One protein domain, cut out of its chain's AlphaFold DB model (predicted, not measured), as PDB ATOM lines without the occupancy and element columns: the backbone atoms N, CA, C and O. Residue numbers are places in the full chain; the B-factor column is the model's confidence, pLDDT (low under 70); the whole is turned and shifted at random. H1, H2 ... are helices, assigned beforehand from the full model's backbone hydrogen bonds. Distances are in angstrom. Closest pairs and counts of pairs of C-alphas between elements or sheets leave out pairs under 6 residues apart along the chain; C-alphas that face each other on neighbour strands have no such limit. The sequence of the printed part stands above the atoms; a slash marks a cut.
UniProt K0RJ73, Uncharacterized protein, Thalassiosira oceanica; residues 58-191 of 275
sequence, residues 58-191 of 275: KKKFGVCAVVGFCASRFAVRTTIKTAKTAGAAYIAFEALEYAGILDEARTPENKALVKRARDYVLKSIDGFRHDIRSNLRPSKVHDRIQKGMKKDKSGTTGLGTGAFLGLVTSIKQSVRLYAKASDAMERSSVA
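Overview. This is residues 58 to 191 of the 275 residues of an uncharacterized protein of Thalassiosira oceanica (UniProt K0RJ73). Long helices make an open, flat frame: H1 and H5 meet near their first residues and spread into a V, while H3 folds back from the far end of H1, by way of the short H2, with a gap between H1 and H3. H4 then turns back through a helical hairpin into H5, whose residues 175 to 191 stick out free. The 134 printed residues hold five named helices, in the order H1 H2 H3 H4 H5, and no named strand; the class is all helix. The whole is only just loose, close to extended, with a radius of gyration of the C-alphas of 21.0 A and spans of 63 by 44 by 24 A.

Arrangement. H1, residues 58 to 98, is close to but not clearly touching H2, residues 101 to 105; their closest C-alphas, those of Leu 96 and Leu 102, are 6.1 A apart. H3, residues 108 to 135, is apart from both H1 and H2. H4, residues 138 to 151, is close to but not clearly touching H3, with the closest C-alphas, those of Asn 135 and Val 141, 7.3 A apart. H3 and H4 run the same way at a steep tilt of 69 degrees, only just short of about perpendicular. H5, residues 154 to 191, touches H4 and forms a helical hairpin with it, opposite ways at a shallow tilt of 29 degrees; H4 touches H5 with residues 145 to 149 alone, and H5 touches H4 with residues 156 to 160 alone, and the closest C-alphas, those of Met 149 and Thr 157, are 6.1 A apart. H5 also touches H1, with residues 154 to 170 of H5 and 58 to 77 of H1 alone; the closest C-alphas, those of Ala 65 and Gly 162, are 3.9 A apart. H1 and H5 run the same way at a shallow tilt of 34 degrees, only just short of steep. H4 is apart from H1, and H5 is apart from H3. Every O i to N i+4 pair is within hydrogen-bond range in H1, H3, H4 and H5; H2 has 0 of 1 such pairs and 1 of 2 O i to N i+3 pairs within range.

Along the chain. H1 begins at C-alpha 58 (42.603, 28.427, -14.781) and is 59.2 A long from first to last C-alpha. H3 begins at C-alpha 108 (32.635, -27.530, 9.327) and is 40.6 A long. H4 is 19.7 A long. H5 is 55.9 A long and ends at C-alpha 191 (68.143, -21.422, -15.534).

Size, cuts and confidence. The C-alphas of Lys 58 and Glu 104, the two farthest apart, are 64.3 A apart. The printed part has no cut, and its four links are tight. Mean pLDDT of the printed part is 76.4; 21 residues are under 70, among them residues 102 to 106 and 152 to 153.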
ATOM      1  N   LYS A  58      41.478  29.193 -14.214       84.75
ATOM      2  CA  LYS A  58      42.603  28.427 -14.781       84.75
ATOM      3  C   LYS A  58      43.539  27.892 -13.690       84.75
ATOM      4  O   LYS A  58      44.007  26.757 -13.771       84.75
ATOM      5  N   LYS A  59      43.789  28.688 -12.645       87.50
ATOM      6  CA  LYS A  59      44.650  28.310 -11.512       87.50
ATOM      7  C   LYS A  59      43.942  27.312 -10.596       87.50
ATOM      8  O   LYS A  59      44.562  26.335 -10.184       87.50
ATOM      9  N   LYS A  60      42.642  27.502 -10.338       86.31
ATOM     10  CA  LYS A  60      41.794  26.545  -9.601       86.31
ATOM     11  C   LYS A  60      41.796  25.171 -10.263       86.31
ATOM     12  O   LYS A  60      42.022  24.172  -9.582       86.31
ATOM     13  N   PHE A  61      41.621  25.132 -11.585       86.50
ATOM     14  CA  PHE A  61      41.727  23.906 -12.371       86.50
ATOM     15  C   PHE A  61      43.100  23.243 -12.199       86.50
ATOM     16  O   PHE A  61      43.164  22.065 -11.857       86.50
ATOM     17  N   GLY A  62      44.192  23.996 -12.376       84.56
ATOM     18  CA  GLY A  62      45.556  23.471 -12.267       84.56
ATOM     19  C   GLY A  62      45.872  22.880 -10.889       84.56
ATOM     20  O   GLY A  62      46.359  21.753 -10.803       84.56
ATOM     21  N   VAL A  63      45.535  23.593  -9.809       85.75
ATOM     22  CA  VAL A  63      45.730  23.106  -8.431       85.75
ATOM     23  C   VAL A  63      44.948  21.816  -8.203       85.75
ATOM     24  O   VAL A  63      45.511  20.826  -7.736       85.75
ATOM     25  N   CYS A  64      43.671  21.788  -8.583       80.50
ATOM     26  CA  CYS A  64      42.852  20.595  -8.423       80.50
ATOM     27  C   CYS A  64      43.344  19.427  -9.285       80.50
ATOM     28  O   CYS A  64      43.324  18.295  -8.813       80.50
ATOM     29  N   ALA A  65      43.850  19.676 -10.495       83.31
ATOM     30  CA  ALA A  65      44.432  18.640 -11.343       83.31
ATOM     31  C   ALA A  65      45.686  18.010 -10.729       83.31
ATOM     32  O   ALA A  65      45.807  16.786 -10.706       83.31
ATOM     33  N   VAL A  66      46.589  18.803 -10.153       82.81
ATOM     34  CA  VAL A  66      47.760  18.257  -9.446       82.81
ATOM     35  C   VAL A  66      47.326  17.428  -8.236       82.81
ATOM     36  O   VAL A  66      47.811  16.315  -8.035       82.81
ATOM     37  N   VAL A  67      46.366  17.930  -7.458       84.06
ATOM     38  CA  VAL A  67      45.824  17.224  -6.289       84.06
ATOM     39  C   VAL A  67      45.171  15.901  -6.697       84.06
ATOM     40  O   VAL A  67      45.489  14.864  -6.120       84.06
ATOM     41  N   GLY A  68      44.318  15.906  -7.724       79.44
ATOM     42  CA  GLY A  68      43.686  14.700  -8.256       79.44
ATOM     43  C   GLY A  68      44.712  13.688  -8.772       79.44
ATOM     44  O   GLY A  68      44.620  12.493  -8.478       79.44
ATOM     45  N   PHE A  69      45.743  14.154  -9.482       84.31
ATOM     46  CA  PHE A  69      46.837  13.307  -9.964       84.31
ATOM     47  C   PHE A  69      47.575  12.620  -8.815       84.31
ATOM     48  O   PHE A  69      47.801  11.410  -8.841       84.31
ATOM     49  N   CYS A  70      47.901  13.365  -7.764       79.62
ATOM     50  CA  CYS A  70      48.553  12.802  -6.594       79.62
ATOM     51  C   CYS A  70      47.651  11.827  -5.828       79.62
ATOM     52  O   CYS A  70      48.106  10.742  -5.463       79.62
ATOM     53  N   ALA A  71      46.377  12.178  -5.631       77.44
ATOM     54  CA  ALA A  71      45.406  11.334  -4.940       77.44
ATOM     55  C   ALA A  71      45.216   9.990  -5.657       77.44
ATOM     56  O   ALA A  71      45.300   8.933  -5.033       77.44
ATOM     57  N   SER A  72      45.051  10.012  -6.982       76.38
ATOM     58  CA  SER A  72      44.928   8.789  -7.787       76.38
ATOM     59  C   SER A  72      46.197   7.934  -7.762       76.38
ATOM     60  O   SER A  72      46.111   6.721  -7.582       76.38
ATOM     61  N   ARG A  73      47.388   8.537  -7.871       79.00
ATOM     62  CA  ARG A  73      48.659   7.800  -7.801       79.00
ATOM     63  C   ARG A  73      48.857   7.141  -6.434       79.00
ATOM     64  O   ARG A  73      49.337   6.009  -6.365       79.00
ATOM     65  N   PHE A  74      48.497   7.838  -5.357       76.75
ATOM     66  CA  PHE A  74      48.532   7.286  -4.007       76.75
ATOM     67  C   PHE A  74      47.556   6.115  -3.868       76.75
ATOM     68  O   PHE A  74      47.975   5.031  -3.467       76.75
ATOM     69  N   ALA A  75      46.301   6.297  -4.290       75.06
ATOM     70  CA  ALA A  75      45.284   5.251  -4.259       75.06
ATOM     71  C   ALA A  75      45.747   3.994  -5.010       75.06
ATOM     72  O   ALA A  75      45.777   2.916  -4.425       75.06
ATOM     73  N   VAL A  76      46.225   4.133  -6.251       75.50
ATOM     74  CA  VAL A  76      46.699   2.994  -7.056       75.50
ATOM     75  C   VAL A  76      47.878   2.280  -6.393       75.50
ATOM     76  O   VAL A  76      47.899   1.051  -6.346       75.50
ATOM     77  N   ARG A  77      48.860   3.010  -5.846       76.00
ATOM     78  CA  ARG A  77      50.001   2.392  -5.146       76.00
ATOM     79  C   ARG A  77      49.562   1.601  -3.921       76.00
ATOM     80  O   ARG A  77      50.055   0.492  -3.719       76.00
ATOM     81  N   THR A  78      48.649   2.153  -3.130       72.50
ATOM     82  CA  THR A  78      48.098   1.474  -1.956       72.50
ATOM     83  C   THR A  78      47.316   0.236  -2.380       72.50
ATOM     84  O   THR A  78      47.598  -0.839  -1.863       72.50
ATOM     85  N   THR A  79      46.454   0.334  -3.398       72.25
ATOM     86  CA  THR A  79      45.708  -0.808  -3.950       72.25
ATOM     87  C   THR A  79      46.628  -1.914  -4.466       72.25
ATOM     88  O   THR A  79      46.368  -3.091  -4.235       72.25
ATOM     89  N   ILE A  80      47.729  -1.573  -5.142       74.44
ATOM     90  CA  ILE A  80      48.701  -2.571  -5.613       74.44
ATOM     91  C   ILE A  80      49.380  -3.261  -4.433       74.44
ATOM     92  O   ILE A  80      49.537  -4.478  -4.455       74.44
ATOM     93  N   LYS A  81      49.780  -2.511  -3.399       75.06
ATOM     94  CA  LYS A  81      50.369  -3.103  -2.192       75.06
ATOM     95  C   LYS A  81      49.378  -4.037  -1.505       75.06
ATOM     96  O   LYS A  81      49.748  -5.167  -1.224       75.06
ATOM     97  N   THR A  82      48.126  -3.613  -1.327       67.81
ATOM     98  CA  THR A  82      47.088  -4.452  -0.715       67.81
ATOM     99  C   THR A  82      46.774  -5.684  -1.558       67.81
ATOM    100  O   THR A  82      46.573  -6.762  -1.013       67.81
ATOM    101  N   ALA A  83      46.769  -5.557  -2.888       70.56
ATOM    102  CA  ALA A  83      46.580  -6.693  -3.785       70.56
ATOM    103  C   ALA A  83      47.749  -7.685  -3.693       70.56
ATOM    104  O   ALA A  83      47.522  -8.889  -3.650       70.56
ATOM    105  N   LYS A  84      48.993  -7.196  -3.601       75.50
ATOM    106  CA  LYS A  84      50.176  -8.043  -3.392       75.50
ATOM    107  C   LYS A  84      50.146  -8.749  -2.043       75.50
ATOM    108  O   LYS A  84      50.404  -9.944  -1.998       75.50
ATOM    109  N   THR A  85      49.811  -8.044  -0.963       71.25
ATOM    110  CA  THR A  85      49.704  -8.658   0.369       71.25
ATOM    111  C   THR A  85      48.568  -9.673   0.420       71.25
ATOM    112  O   THR A  85      48.751 -10.748   0.975       71.25
ATOM    113  N   ALA A  86      47.423  -9.380  -0.206       69.44
ATOM    114  CA  ALA A  86      46.307 -10.318  -0.296       69.44
ATOM    115  C   ALA A  86      46.658 -11.551  -1.144       69.44
ATOM    116  O   ALA A  86      46.337 -12.665  -0.749       69.44
ATOM    117  N   GLY A  87      47.354 -11.372  -2.272       71.88
ATOM    118  CA  GLY A  87      47.832 -12.478  -3.103       71.88
ATOM    119  C   GLY A  87      48.875 -13.344  -2.394       71.88
ATOM    120  O   GLY A  87      48.782 -14.564  -2.439       71.88
ATOM    121  N   ALA A  88      49.825 -12.731  -1.681       74.25
ATOM    122  CA  ALA A  88      50.799 -13.456  -0.865       74.25
ATOM    123  C   ALA A  88      50.120 -14.238   0.269       74.25
ATOM    124  O   ALA A  88      50.438 -15.405   0.480       74.25
ATOM    125  N   ALA A  89      49.145 -13.626   0.947       70.06
ATOM    126  CA  ALA A  89      48.337 -14.311   1.949       70.06
ATOM    127  C   ALA A  89      47.567 -15.489   1.335       70.06
ATOM    128  O   ALA A  89      47.545 -16.563   1.920       70.06
ATOM    129  N   TYR A  90      46.986 -15.320   0.143       76.31
ATOM    130  CA  TYR A  90      46.278 -16.388  -0.563       76.31
ATOM    131  C   TYR A  90      47.197 -17.573  -0.904       76.31
ATOM    132  O   TYR A  90      46.836 -18.708  -0.618       76.31
ATOM    133  N   ILE A  91      48.403 -17.322  -1.429       75.88
ATOM    134  CA  ILE A  91      49.393 -18.381  -1.709       75.88
ATOM    135  C   ILE A  91      49.818 -19.086  -0.416       75.88
ATOM    136  O   ILE A  91      49.922 -20.309  -0.392       75.88
ATOM    137  N   ALA A  92      50.037 -18.336   0.669       74.56
ATOM    138  CA  ALA A  92      50.344 -18.926   1.969       74.56
ATOM    139  C   ALA A  92      49.193 -19.815   2.470       74.56
ATOM    140  O   ALA A  92      49.444 -20.908   2.970       74.56
ATOM    141  N   PHE A  93      47.938 -19.393   2.284       75.75
ATOM    142  CA  PHE A  93      46.769 -20.206   2.618       75.75
ATOM    143  C   PHE A  93      46.673 -21.478   1.770       75.75
ATOM    144  O   PHE A  93      46.429 -22.534   2.345       75.75
ATOM    145  N   GLU A  94      46.903 -21.412   0.455       77.25
ATOM    146  CA  GLU A  94      46.925 -22.614  -0.392       77.25
ATOM    147  C   GLU A  94      48.060 -23.561   0.011       77.25
ATOM    148  O   GLU A  94      47.833 -24.757   0.141       77.25
ATOM    149  N   ALA A  95      49.265 -23.051   0.281       79.00
ATOM    150  CA  ALA A  95      50.387 -23.879   0.724       79.00
ATOM    151  C   ALA A  95      50.098 -24.584   2.060       79.00
ATOM    152  O   ALA A  95      50.401 -25.766   2.214       79.00
ATOM    153  N   LEU A  96      49.478 -23.880   3.013       74.12
ATOM    154  CA  LEU A  96      49.068 -24.461   4.293       74.12
ATOM    155  C   LEU A  96      47.903 -25.462   4.135       74.12
ATOM    156  O   LEU A  96      47.805 -26.404   4.920       74.12
ATOM    157  N   GLU A  97      47.026 -25.275   3.143       77.19
ATOM    158  CA  GLU A  97      45.959 -26.223   2.793       77.19
ATOM    159  C   GLU A  97      46.540 -27.491   2.152       77.19
ATOM    160  O   GLU A  97      46.221 -28.591   2.593       77.19
ATOM    161  N   TYR A  98      47.483 -27.356   1.213       78.44
ATOM    162  CA  TYR A  98      48.222 -28.484   0.634       78.44
ATOM    163  C   TYR A  98      49.048 -29.255   1.667       78.44
ATOM    164  O   TYR A  98      49.181 -30.471   1.557       78.44
ATOM    165  N   ALA A  99      49.585 -28.569   2.677       83.88
ATOM    166  CA  ALA A  99      50.309 -29.201   3.776       83.88
ATOM    167  C   ALA A  99      49.393 -29.966   4.756       83.88
ATOM    168  O   ALA A  99      49.898 -30.577   5.692       83.88
ATOM    169  N   GLY A 100      48.063 -29.906   4.599       80.38
ATOM    170  CA  GLY A 100      47.093 -30.554   5.491       80.38
ATOM    171  C   GLY A 100      46.921 -29.872   6.856       80.38
ATOM    172  O   GLY A 100      45.993 -30.200   7.591       80.38
ATOM    173  N   ILE A 101      47.744 -28.863   7.171       79.06
ATOM    174  CA  ILE A 101      47.745 -28.141   8.456       79.06
ATOM    175  C   ILE A 101      46.400 -27.438   8.703       79.06
ATOM    176  O   ILE A 101      45.946 -27.312   9.840       79.06
ATOM    177  N   LEU A 102      45.726 -26.985   7.641       67.38
ATOM    178  CA  LEU A 102      44.407 -26.350   7.752       67.38
ATOM    179  C   LEU A 102      43.237 -27.327   7.880       67.38
ATOM    180  O   LEU A 102      42.189 -26.905   8.371       67.38
ATOM    181  N   ASP A 103      43.366 -28.577   7.436       69.94
ATOM    182  CA  ASP A 103      42.266 -29.544   7.541       69.94
ATOM    183  C   ASP A 103      42.078 -30.026   8.982       69.94
ATOM    184  O   ASP A 103      40.946 -30.252   9.407       69.94
ATOM    185  N   GLU A 104      43.155 -30.061   9.764       67.62
ATOM    186  CA  GLU A 104      43.126 -30.436  11.181       67.62
ATOM    187  C   GLU A 104      42.544 -29.322  12.077       67.62
ATOM    188  O   GLU A 104      41.960 -29.590  13.125       67.62
ATOM    189  N   ALA A 105      42.612 -28.062  11.628       64.50
ATOM    190  CA  ALA A 105      42.103 -26.891  12.350       64.50
ATOM    191  C   ALA A 105      40.702 -26.414  11.898       64.50
ATOM    192  O   ALA A 105      40.128 -25.495  12.497       64.50
ATOM    193  N   ARG A 106      40.125 -26.979  10.825       68.00
ATOM    194  CA  ARG A 106      38.851 -26.501  10.253       68.00
ATOM    195  C   ARG A 106      37.653 -27.314  10.735       68.00
ATOM    196  O   ARG A 106      37.319 -28.361  10.189       68.00
ATOM    197  N   THR A 107      36.899 -26.721  11.655       80.62
ATOM    198  CA  THR A 107      35.504 -27.102  11.909       80.62
ATOM    199  C   THR A 107      34.643 -26.917  10.641       80.62
ATOM    200  O   THR A 107      34.952 -26.067   9.792       80.62
ATOM    201  N   PRO A 108      33.540 -27.674  10.476       83.38
ATOM    202  CA  PRO A 108      32.635 -27.530   9.327       83.38
ATOM    203  C   PRO A 108      32.067 -26.105   9.180       83.38
ATOM    204  O   PRO A 108      31.844 -25.637   8.061       83.38
ATOM    205  N   GLU A 109      31.919 -25.372  10.286       82.31
ATOM    206  CA  GLU A 109      31.508 -23.961  10.296       82.31
ATOM    207  C   GLU A 109      32.546 -23.040   9.629       82.31
ATOM    208  O   GLU A 109      32.193 -22.173   8.824       82.31
ATOM    209  N   ASN A 110      33.840 -23.278   9.872       78.00
ATOM    210  CA  ASN A 110      34.922 -22.498   9.269       78.00
ATOM    211  C   ASN A 110      35.014 -22.718   7.751       78.00
ATOM    212  O   ASN A 110      35.279 -21.770   7.007       78.00
ATOM    213  N   LYS A 111      34.728 -23.936   7.262       79.75
ATOM    214  CA  LYS A 111      34.654 -24.218   5.814       79.75
ATOM    215  C   LYS A 111      33.551 -23.390   5.139       79.75
ATOM    216  O   LYS A 111      33.775 -22.826   4.064       79.75
ATOM    217  N   ALA A 112      32.394 -23.240   5.786       84.31
ATOM    218  CA  ALA A 112      31.308 -22.401   5.280       84.31
ATOM    219  C   ALA A 112      31.669 -20.902   5.280       84.31
ATOM    220  O   ALA A 112      31.379 -20.201   4.305       84.31
ATOM    221  N   LEU A 113      32.344 -20.414   6.328       76.56
ATOM    222  CA  LEU A 113      32.810 -19.024   6.418       76.56
ATOM    223  C   LEU A 113      33.809 -18.670   5.314       76.56
ATOM    224  O   LEU A 113      33.646 -17.642   4.655       76.56
ATOM    225  N   VAL A 114      34.800 -19.529   5.059       76.69
ATOM    226  CA  VAL A 114      35.800 -19.304   4.002       76.69
ATOM    227  C   VAL A 114      35.142 -19.277   2.624       76.69
ATOM    228  O   VAL A 114      35.421 -18.379   1.828       76.69
ATOM    229  N   LYS A 115      34.214 -20.204   2.350       81.38
ATOM    230  CA  LYS A 115      33.458 -20.214   1.092       81.38
ATOM    231  C   LYS A 115      32.650 -18.926   0.915       81.38
ATOM    232  O   LYS A 115      32.734 -18.291  -0.133       81.38
ATOM    233  N   ARG A 116      31.942 -18.483   1.959       80.38
ATOM    234  CA  ARG A 116      31.166 -17.233   1.932       80.38
ATOM    235  C   ARG A 116      32.062 -16.005   1.739       80.38
ATOM    236  O   ARG A 116      31.693 -15.108   0.985       80.38
ATOM    237  N   ALA A 117      33.233 -15.967   2.376       72.88
ATOM    238  CA  ALA A 117      34.208 -14.896   2.191       72.88
ATOM    239  C   ALA A 117      34.735 -14.858   0.748       72.88
ATOM    240  O   ALA A 117      34.768 -13.791   0.137       72.88
ATOM    241  N   ARG A 118      35.070 -16.020   0.170       76.12
ATOM    242  CA  ARG A 118      35.481 -16.145  -1.236       76.12
ATOM    243  C   ARG A 118      34.395 -15.643  -2.187       76.12
ATOM    244  O   ARG A 118      34.681 -14.799  -3.035       76.12
ATOM    245  N   ASP A 119      33.159 -16.109  -2.023       81.06
ATOM    246  CA  ASP A 119      32.029 -15.710  -2.871       81.06
ATOM    247  C   ASP A 119      31.741 -14.205  -2.756       81.06
ATOM    248  O   ASP A 119      31.487 -13.535  -3.759       81.06
ATOM    249  N   TYR A 120      31.844 -13.642  -1.547       73.19
ATOM    250  CA  TYR A 120      31.703 -12.205  -1.316       73.19
ATOM    251  C   TYR A 120      32.785 -11.393  -2.040       73.19
ATOM    252  O   TYR A 120      32.472 -10.394  -2.693       73.19
ATOM    253  N   VAL A 121      34.048 -11.826  -1.967       66.69
ATOM    254  CA  VAL A 121      35.166 -11.168  -2.660       66.69
ATOM    255  C   VAL A 121      34.970 -11.225  -4.175       66.69
ATOM    256  O   VAL A 121      35.081 -10.192  -4.833       66.69
ATOM    257  N   LEU A 122      34.616 -12.388  -4.729       72.75
ATOM    258  CA  LEU A 122      34.370 -12.544  -6.166       72.75
ATOM    259  C   LEU A 122      33.212 -11.658  -6.642       72.75
ATOM    260  O   LEU A 122      33.379 -10.885  -7.585       72.75
ATOM    261  N   LYS A 123      32.078 -11.678  -5.932       78.69
ATOM    262  CA  LYS A 123      30.920 -10.829  -6.245       78.69
ATOM    263  C   LYS A 123      31.260  -9.338  -6.167       78.69
ATOM    264  O   LYS A 123      30.802  -8.560  -7.002       78.69
ATOM    265  N   SER A 124      32.085  -8.939  -5.198       66.75
ATOM    266  CA  SER A 124      32.555  -7.556  -5.059       66.75
ATOM    267  C   SER A 124      33.455  -7.138  -6.226       66.75
ATOM    268  O   SER A 124      33.296  -6.044  -6.766       66.75
ATOM    269  N   ILE A 125      34.370  -8.013  -6.656       65.25
ATOM    270  CA  ILE A 125      35.246  -7.771  -7.811       65.25
ATOM    271  C   ILE A 125      34.425  -7.636  -9.097       65.25
ATOM    272  O   ILE A 125      34.684  -6.732  -9.896       65.25
ATOM    273  N   ASP A 126      33.427  -8.494  -9.300       73.56
ATOM    274  CA  ASP A 126      32.562  -8.431 -10.477       73.56
ATOM    275  C   ASP A 126      31.671  -7.186 -10.478       73.56
ATOM    276  O   ASP A 126      31.545  -6.535 -11.520       73.56
ATOM    277  N   GLY A 127      31.146  -6.785  -9.316       72.75
ATOM    278  CA  GLY A 127      30.458  -5.503  -9.142       72.75
ATOM    279  C   GLY A 127      31.352  -4.323  -9.520       72.75
ATOM    280  O   GLY A 127      30.978  -3.498 -10.352       72.75
ATOM    281  N   PHE A 128      32.592  -4.298  -9.025       65.38
ATOM    282  CA  PHE A 128      33.555  -3.245  -9.350       65.38
ATOM    283  C   PHE A 128      33.910  -3.207 -10.845       65.38
ATOM    284  O   PHE A 128      33.982  -2.138 -11.454       65.38
ATOM    285  N   ARG A 129      34.089  -4.374 -11.480       69.00
ATOM    286  CA  ARG A 129      34.295  -4.477 -12.935       69.00
ATOM    287  C   ARG A 129      33.093  -3.955 -13.712       69.00
ATOM    288  O   ARG A 129      33.279  -3.272 -14.723       69.00
ATOM    289  N   HIS A 130      31.881  -4.289 -13.278       78.44
ATOM    290  CA  HIS A 130      30.654  -3.802 -13.892       78.44
ATOM    291  C   HIS A 130      30.552  -2.277 -13.778       78.44
ATOM    292  O   HIS A 130      30.341  -1.611 -14.791       78.44
ATOM    293  N   ASP A 131      30.804  -1.721 -12.594       69.62
ATOM    294  CA  ASP A 131      30.770  -0.281 -12.335       69.62
ATOM    295  C   ASP A 131      31.814   0.484 -13.138       69.62
ATOM    296  O   ASP A 131      31.501   1.521 -13.727       69.62
ATOM    297  N   ILE A 132      33.037  -0.040 -13.233       68.00
ATOM    298  CA  ILE A 132      34.070   0.508 -14.113       68.00
ATOM    299  C   ILE A 132      33.563   0.537 -15.552       68.00
ATOM    300  O   ILE A 132      33.595   1.584 -16.190       68.00
ATOM    301  N   ARG A 133      33.050  -0.579 -16.077       74.50
ATOM    302  CA  ARG A 133      32.589  -0.640 -17.473       74.50
ATOM    303  C   ARG A 133      31.374   0.243 -17.735       74.50
ATOM    304  O   ARG A 133      31.250   0.778 -18.835       74.50
ATOM    305  N   SER A 134      30.471   0.389 -16.770       76.56
ATOM    306  CA  SER A 134      29.236   1.160 -16.923       76.56
ATOM    307  C   SER A 134      29.469   2.671 -16.781       76.56
ATOM    308  O   SER A 134      28.827   3.454 -17.498       76.56
ATOM    309  N   ASN A 135      30.413   3.078 -15.918       69.19
ATOM    310  CA  ASN A 135      30.719   4.477 -15.605       69.19
ATOM    311  C   ASN A 135      31.904   5.057 -16.384       69.19
ATOM    312  O   ASN A 135      31.872   6.243 -16.702       69.19
ATOM    313  N   LEU A 136      32.916   4.257 -16.731       69.19
ATOM    314  CA  LEU A 136      34.105   4.705 -17.471       69.19
ATOM    315  C   LEU A 136      33.968   4.531 -18.992       69.19
ATOM    316  O   LEU A 136      34.966   4.491 -19.709       69.19
ATOM    317  N   ARG A 137      32.735   4.468 -19.521       78.12
ATOM    318  CA  ARG A 137      32.520   4.584 -20.973       78.12
ATOM    319  C   ARG A 137      33.027   5.952 -21.447       78.12
ATOM    320  O   ARG A 137      32.548   6.955 -20.912       78.12
ATOM    321  N   PRO A 138      33.912   6.025 -22.462       73.00
ATOM    322  CA  PRO A 138      34.523   7.284 -22.894       73.00
ATOM    323  C   PRO A 138      33.503   8.388 -23.192       73.00
ATOM    324  O   PRO A 138      33.687   9.523 -22.759       73.00
ATOM    325  N   SER A 139      32.385   8.038 -23.836       79.69
ATOM    326  CA  SER A 139      31.292   8.970 -24.138       79.69
ATOM    327  C   SER A 139      30.638   9.545 -22.879       79.69
ATOM    328  O   SER A 139      30.503  10.756 -22.745       79.69
ATOM    329  N   LYS A 140      30.313   8.695 -21.897       76.25
ATOM    330  CA  LYS A 140      29.721   9.135 -20.623       76.25
ATOM    331  C   LYS A 140      30.693   9.966 -19.788       76.25
ATOM    332  O   LYS A 140      30.260  10.891 -19.106       76.25
ATOM    333  N   VAL A 141      31.983   9.631 -19.811       70.00
ATOM    334  CA  VAL A 141      33.020  10.397 -19.105       70.00
ATOM    335  C   VAL A 141      33.150  11.786 -19.721       70.00
ATOM    336  O   VAL A 141      33.116  12.766 -18.984       70.00
ATOM    337  N   HIS A 142      33.209  11.881 -21.051       74.25
ATOM    338  CA  HIS A 142      33.238  13.159 -21.757       74.25
ATOM    339  C   HIS A 142      32.006  14.017 -21.431       74.25
ATOM    340  O   HIS A 142      32.151  15.169 -21.029       74.25
ATOM    341  N   ASP A 143      30.802  13.444 -21.498       79.56
ATOM    342  CA  ASP A 143      29.562  14.163 -21.187       79.56
ATOM    343  C   ASP A 143      29.509  14.637 -19.731       79.56
ATOM    344  O   ASP A 143      29.040  15.743 -19.455       79.56
ATOM    345  N   ARG A 144      29.999  13.829 -18.779       70.06
ATOM    346  CA  ARG A 144      30.100  14.220 -17.362       70.06
ATOM    347  C   ARG A 144      31.123  15.326 -17.154       70.06
ATOM    348  O   ARG A 144      30.834  16.250 -16.407       70.06
ATOM    349  N   ILE A 145      32.274  15.257 -17.819       66.88
ATOM    350  CA  ILE A 145      33.293  16.312 -17.778       66.88
ATOM    351  C   ILE A 145      32.711  17.602 -18.349       66.88
ATOM    352  O   ILE A 145      32.789  18.634 -17.701       66.88
ATOM    353  N   GLN A 146      32.051  17.555 -19.505       73.56
ATOM    354  CA  GLN A 146      31.505  18.745 -20.151       73.56
ATOM    355  C   GLN A 146      30.328  19.350 -19.367       73.56
ATOM    356  O   GLN A 146      30.249  20.568 -19.213       73.56
ATOM    357  N   LYS A 147      29.415  18.522 -18.835       75.75
ATOM    358  CA  LYS A 147      28.334  18.983 -17.945       75.75
ATOM    359  C   LYS A 147      28.886  19.503 -16.617       75.75
ATOM    360  O   LYS A 147      28.398  20.519 -16.133       75.75
ATOM    361  N   GLY A 148      29.913  18.852 -16.075       65.38
ATOM    362  CA  GLY A 148      30.654  19.289 -14.893       65.38
ATOM    363  C   GLY A 148      31.328  20.636 -15.120       65.38
ATOM    364  O   GLY A 148      31.133  21.537 -14.330       65.38
ATOM    365  N   MET A 149      31.997  20.850 -16.253       63.78
ATOM    366  CA  MET A 149      32.586  22.148 -16.608       63.78
ATOM    367  C   MET A 149      31.551  23.266 -16.745       63.78
ATOM    368  O   MET A 149      31.862  24.422 -16.480       63.78
ATOM    369  N   LYS A 150      30.334  22.936 -17.192       73.38
ATOM    370  CA  LYS A 150      29.239  23.906 -17.343       73.38
ATOM    371  C   LYS A 150      28.541  24.233 -16.022       73.38
ATOM    372  O   LYS A 150      27.986  25.320 -15.901       73.38
ATOM    373  N   LYS A 151      28.506  23.290 -15.075       71.88
ATOM    374  CA  LYS A 151      27.705  23.388 -13.844       71.88
ATOM    375  C   LYS A 151      28.547  23.616 -12.586       71.88
ATOM    376  O   LYS A 151      28.111  24.327 -11.687       71.88
ATOM    377  N   ASP A 152      29.741  23.040 -12.538       55.41
ATOM    378  CA  ASP A 152      30.676  23.138 -11.427       55.41
ATOM    379  C   ASP A 152      31.823  24.101 -11.733       55.41
ATOM    380  O   ASP A 152      32.311  24.233 -12.857       55.41
ATOM    381  N   LYS A 153      32.317  24.728 -10.664       67.00
ATOM    382  CA  LYS A 153      33.545  25.520 -10.672       67.00
ATOM    383  C   LYS A 153      34.699  24.663 -11.211       67.00
ATOM    384  O   LYS A 153      34.860  23.511 -10.811       67.00
ATOM    385  N   SER A 154      35.531  25.273 -12.053       72.31
ATOM    386  CA  SER A 154      36.795  24.791 -12.650       72.31
ATOM    387  C   SER A 154      37.617  23.774 -11.823       72.31
ATOM    388  O   SER A 154      38.271  22.893 -12.385       72.31
ATOM    389  N   GLY A 155      37.547  23.837 -10.491       74.69
ATOM    390  CA  GLY A 155      38.146  22.886  -9.556       74.69
ATOM    391  C   GLY A 155      37.729  21.416  -9.699       74.69
ATOM    392  O   GLY A 155      38.605  20.555  -9.740       74.69
ATOM    393  N   THR A 156      36.435  21.081  -9.792       76.69
ATOM    394  CA  THR A 156      36.008  19.658  -9.804       76.69
ATOM    395  C   THR A 156      36.460  18.950 -11.079       76.69
ATOM    396  O   THR A 156      36.948  17.819 -11.039       76.69
ATOM    397  N   THR A 157      36.396  19.661 -12.206       79.69
ATOM    398  CA  THR A 157      36.891  19.183 -13.501       79.69
ATOM    399  C   THR A 157      38.407  18.992 -13.470       79.69
ATOM    400  O   THR A 157      38.907  17.973 -13.950       79.69
ATOM    401  N   GLY A 158      39.138  19.939 -12.868       79.12
ATOM    402  CA  GLY A 158      40.578  19.814 -12.647       79.12
ATOM    403  C   GLY A 158      40.901  18.542 -11.876       79.12
ATOM    404  O   GLY A 158      41.659  17.709 -12.362       79.12
ATOM    405  N   LEU A 159      40.242  18.336 -10.734       81.75
ATOM    406  CA  LEU A 159      40.434  17.158  -9.888       81.75
ATOM    407  C   LEU A 159      40.166  15.849 -10.635       81.75
ATOM    408  O   LEU A 159      41.005  14.949 -10.600       81.75
ATOM    409  N   GLY A 160      39.045  15.760 -11.353       77.31
ATOM    410  CA  GLY A 160      38.709  14.585 -12.158       77.31
ATOM    411  C   GLY A 160      39.743  14.304 -13.250       77.31
ATOM    412  O   GLY A 160      40.190  13.168 -13.398       77.31
ATOM    413  N   THR A 161      40.183  15.342 -13.967       80.56
ATOM    414  CA  THR A 161      41.201  15.227 -15.029       80.56
ATOM    415  C   THR A 161      42.537  14.758 -14.463       80.56
ATOM    416  O   THR A 161      43.150  13.824 -14.980       80.56
ATOM    417  N   GLY A 162      42.965  15.369 -13.359       80.06
ATOM    418  CA  GLY A 162      44.155  14.977 -12.620       80.06
ATOM    419  C   GLY A 162      44.113  13.520 -12.186       80.06
ATOM    420  O   GLY A 162      45.032  12.755 -12.476       80.06
ATOM    421  N   ALA A 163      43.021  13.123 -11.532       80.00
ATOM    422  CA  ALA A 163      42.823  11.762 -11.048       80.00
ATOM    423  C   ALA A 163      42.831  10.734 -12.183       80.00
ATOM    424  O   ALA A 163      43.452   9.678 -12.065       80.00
ATOM    425  N   PHE A 164      42.206  11.060 -13.312       77.75
ATOM    426  CA  PHE A 164      42.227  10.210 -14.494       77.75
ATOM    427  C   PHE A 164      43.648  10.037 -15.051       77.75
ATOM    428  O   PHE A 164      44.096   8.910 -15.262       77.75
ATOM    429  N   LEU A 165      44.398  11.129 -15.228       80.06
ATOM    430  CA  LEU A 165      45.779  11.072 -15.716       80.06
ATOM    431  C   LEU A 165      46.704  10.301 -14.762       80.06
ATOM    432  O   LEU A 165      47.541   9.510 -15.206       80.06
ATOM    433  N   GLY A 166      46.551  10.493 -13.451       77.19
ATOM    434  CA  GLY A 166      47.339   9.768 -12.454       77.19
ATOM    435  C   GLY A 166      47.020   8.276 -12.439       77.19
ATOM    436  O   GLY A 166      47.934   7.455 -12.338       77.19
ATOM    437  N   LEU A 167      45.760   7.901 -12.664       75.75
ATOM    438  CA  LEU A 167      45.356   6.508 -12.835       75.75
ATOM    439  C   LEU A 167      45.959   5.893 -14.108       75.75
ATOM    440  O   LEU A 167      46.611   4.855 -14.027       75.75
ATOM    441  N   VAL A 168      45.819   6.546 -15.265       77.88
ATOM    442  CA  VAL A 168      46.339   6.046 -16.554       77.88
ATOM    443  C   VAL A 168      47.857   5.867 -16.515       77.88
ATOM    444  O   VAL A 168      48.382   4.821 -16.908       77.88
ATOM    445  N   THR A 169      48.582   6.862 -16.001       79.94
ATOM    446  CA  THR A 169      50.045   6.781 -15.868       79.94
ATOM    447  C   THR A 169      50.471   5.688 -14.888       79.94
ATOM    448  O   THR A 169      51.439   4.973 -15.160       79.94
ATOM    449  N   SER A 170      49.730   5.500 -13.792       77.31
ATOM    450  CA  SER A 170      50.001   4.430 -12.827       77.31
ATOM    451  C   SER A 170      49.735   3.043 -13.413       77.31
ATOM    452  O   SER A 170      50.575   2.162 -13.253       77.31
ATOM    453  N   ILE A 171      48.645   2.850 -14.164       74.69
ATOM    454  CA  ILE A 171      48.355   1.584 -14.857       74.69
ATOM    455  C   ILE A 171      49.482   1.243 -15.835       74.69
ATOM    456  O   ILE A 171      50.004   0.130 -15.809       74.69
ATOM    457  N   LYS A 172      49.929   2.211 -16.646       79.00
ATOM    458  CA  LYS A 172      51.028   2.001 -17.602       79.00
ATOM    459  C   LYS A 172      52.335   1.609 -16.905       79.00
ATOM    460  O   LYS A 172      53.070   0.764 -17.414       79.00
ATOM    461  N   GLN A 173      52.632   2.200 -15.743       81.50
ATOM    462  CA  GLN A 173      53.792   1.819 -14.929       81.50
ATOM    463  C   GLN A 173      53.647   0.405 -14.357       81.50
ATOM    464  O   GLN A 173      54.594  -0.374 -14.448       81.50
ATOM    465  N   SER A 174      52.473   0.049 -13.831       72.69
ATOM    466  CA  SER A 174      52.215  -1.294 -13.306       72.69
ATOM    467  C   SER A 174      52.362  -2.364 -14.379       72.69
ATOM    468  O   SER A 174      53.073  -3.333 -14.149       72.69
ATOM    469  N   VAL A 175      51.784  -2.170 -15.568       76.81
ATOM    470  CA  VAL A 175      51.906  -3.127 -16.684       76.81
ATOM    471  C   VAL A 175      53.371  -3.355 -17.064       76.81
ATOM    472  O   VAL A 175      53.790  -4.494 -17.239       76.81
ATOM    473  N   ARG A 176      54.190  -2.294 -17.109       82.25
ATOM    474  CA  ARG A 176      55.635  -2.421 -17.370       82.25
ATOM    475  C   ARG A 176      56.374  -3.199 -16.280       82.25
ATOM    476  O   ARG A 176      57.293  -3.945 -16.598       82.25
ATOM    477  N   LEU A 177      56.008  -3.009 -15.013       79.69
ATOM    478  CA  LEU A 177      56.601  -3.759 -13.903       79.69
ATOM    479  C   LEU A 177      56.193  -5.235 -13.937       79.69
ATOM    480  O   LEU A 177      57.036  -6.087 -13.681       79.69
ATOM    481  N   TYR A 178      54.941  -5.532 -14.290       75.69
ATOM    482  CA  TYR A 178      54.467  -6.905 -14.464       75.69
ATOM    483  C   TYR A 178      55.175  -7.617 -15.617       75.69
ATOM    484  O   TYR A 178      55.638  -8.732 -15.417       75.69
ATOM    485  N   ALA A 179      55.336  -6.964 -16.773       81.00
ATOM    486  CA  ALA A 179      56.083  -7.533 -17.896       81.00
ATOM    487  C   ALA A 179      57.527  -7.884 -17.492       81.00
ATOM    488  O   ALA A 179      57.950  -9.021 -17.642       81.00
ATOM    489  N   LYS A 180      58.240  -6.951 -16.842       87.31
ATOM    490  CA  LYS A 180      59.606  -7.204 -16.349       87.31
ATOM    491  C   LYS A 180      59.688  -8.344 -15.329       87.31
ATOM    492  O   LYS A 180      60.669  -9.077 -15.324       87.31
ATOM    493  N   ALA A 181      58.702  -8.460 -14.438       76.50
ATOM    494  CA  ALA A 181      58.664  -9.532 -13.446       76.50
ATOM    495  C   ALA A 181      58.375 -10.897 -14.091       76.50
ATOM    496  O   ALA A 181      58.979 -11.888 -13.690       76.50
ATOM    497  N   SER A 182      57.498 -10.930 -15.099       78.88
ATOM    498  CA  SER A 182      57.210 -12.128 -15.893       78.88
ATOM    499  C   SER A 182      58.464 -12.619 -16.616       78.88
ATOM    500  O   SER A 182      58.849 -13.770 -16.442       78.88
ATOM    501  N   ASP A 183      59.166 -11.722 -17.317       89.38
ATOM    502  CA  ASP A 183      60.407 -12.055 -18.028       89.38
ATOM    503  C   ASP A 183      61.500 -12.566 -17.070       89.38
ATOM    504  O   ASP A 183      62.299 -13.435 -17.417       89.38
ATOM    505  N   ALA A 184      61.561 -12.025 -15.847       85.31
ATOM    506  CA  ALA A 184      62.516 -12.463 -14.833       85.31
ATOM    507  C   ALA A 184      62.193 -13.863 -14.279       85.31
ATOM    508  O   ALA A 184      63.122 -14.632 -14.032       85.31
ATOM    509  N   MET A 185      60.909 -14.204 -14.102       76.94
ATOM    510  CA  MET A 185      60.496 -15.556 -13.700       76.94
ATOM    511  C   MET A 185      60.776 -16.587 -14.791       76.94
ATOM    512  O   MET A 185      61.267 -17.669 -14.490       76.94
ATOM    513  N   GLU A 186      60.515 -16.252 -16.053       86.88
ATOM    514  CA  GLU A 186      60.774 -17.164 -17.172       86.88
ATOM    515  C   GLU A 186      62.278 -17.450 -17.328       86.88
ATOM    516  O   GLU A 186      62.699 -18.581 -17.563       86.88
ATOM    517  N   ARG A 187      63.132 -16.446 -17.093       88.81
ATOM    518  CA  ARG A 187      64.588 -16.655 -17.076       88.81
ATOM    519  C   ARG A 187      65.053 -17.525 -15.912       88.81
ATOM    520  O   ARG A 187      65.975 -18.314 -16.098       88.81
ATOM    521  N   SER A 188      64.452 -17.395 -14.728       80.25
ATOM    522  CA  SER A 188      64.844 -18.209 -13.572       80.25
ATOM    523  C   SER A 188      64.355 -19.655 -13.676       80.25
ATOM    524  O   SER A 188      65.065 -20.557 -13.228       80.25
ATOM    525  N   SER A 189      63.208 -19.906 -14.319       77.62
ATOM    526  CA  SER A 189      62.757 -21.270 -14.618       77.62
ATOM    527  C   SER A 189      63.668 -21.959 -15.635       77.62
ATOM    528  O   SER A 189      64.075 -23.092 -15.398       77.62
ATOM    529  N   VAL A 190      64.072 -21.260 -16.704       81.44
ATOM    530  CA  VAL A 190      64.997 -21.811 -17.715       81.44
ATOM    531  C   VAL A 190      66.394 -22.063 -17.133       81.44
ATOM    532  O   VAL A 190      67.034 -23.055 -17.477       81.44
ATOM    533  N   ALA A 191      66.873 -21.201 -16.229       75.62
ATOM    534  CA  ALA A 191      68.143 -21.422 -15.534       75.62
ATOM    535  C   ALA A 191      68.102 -22.684 -14.652       75.62
ATOM    536  O   ALA A 191      69.014 -23.503 -14.720       75.62
TER     537      ALA A 191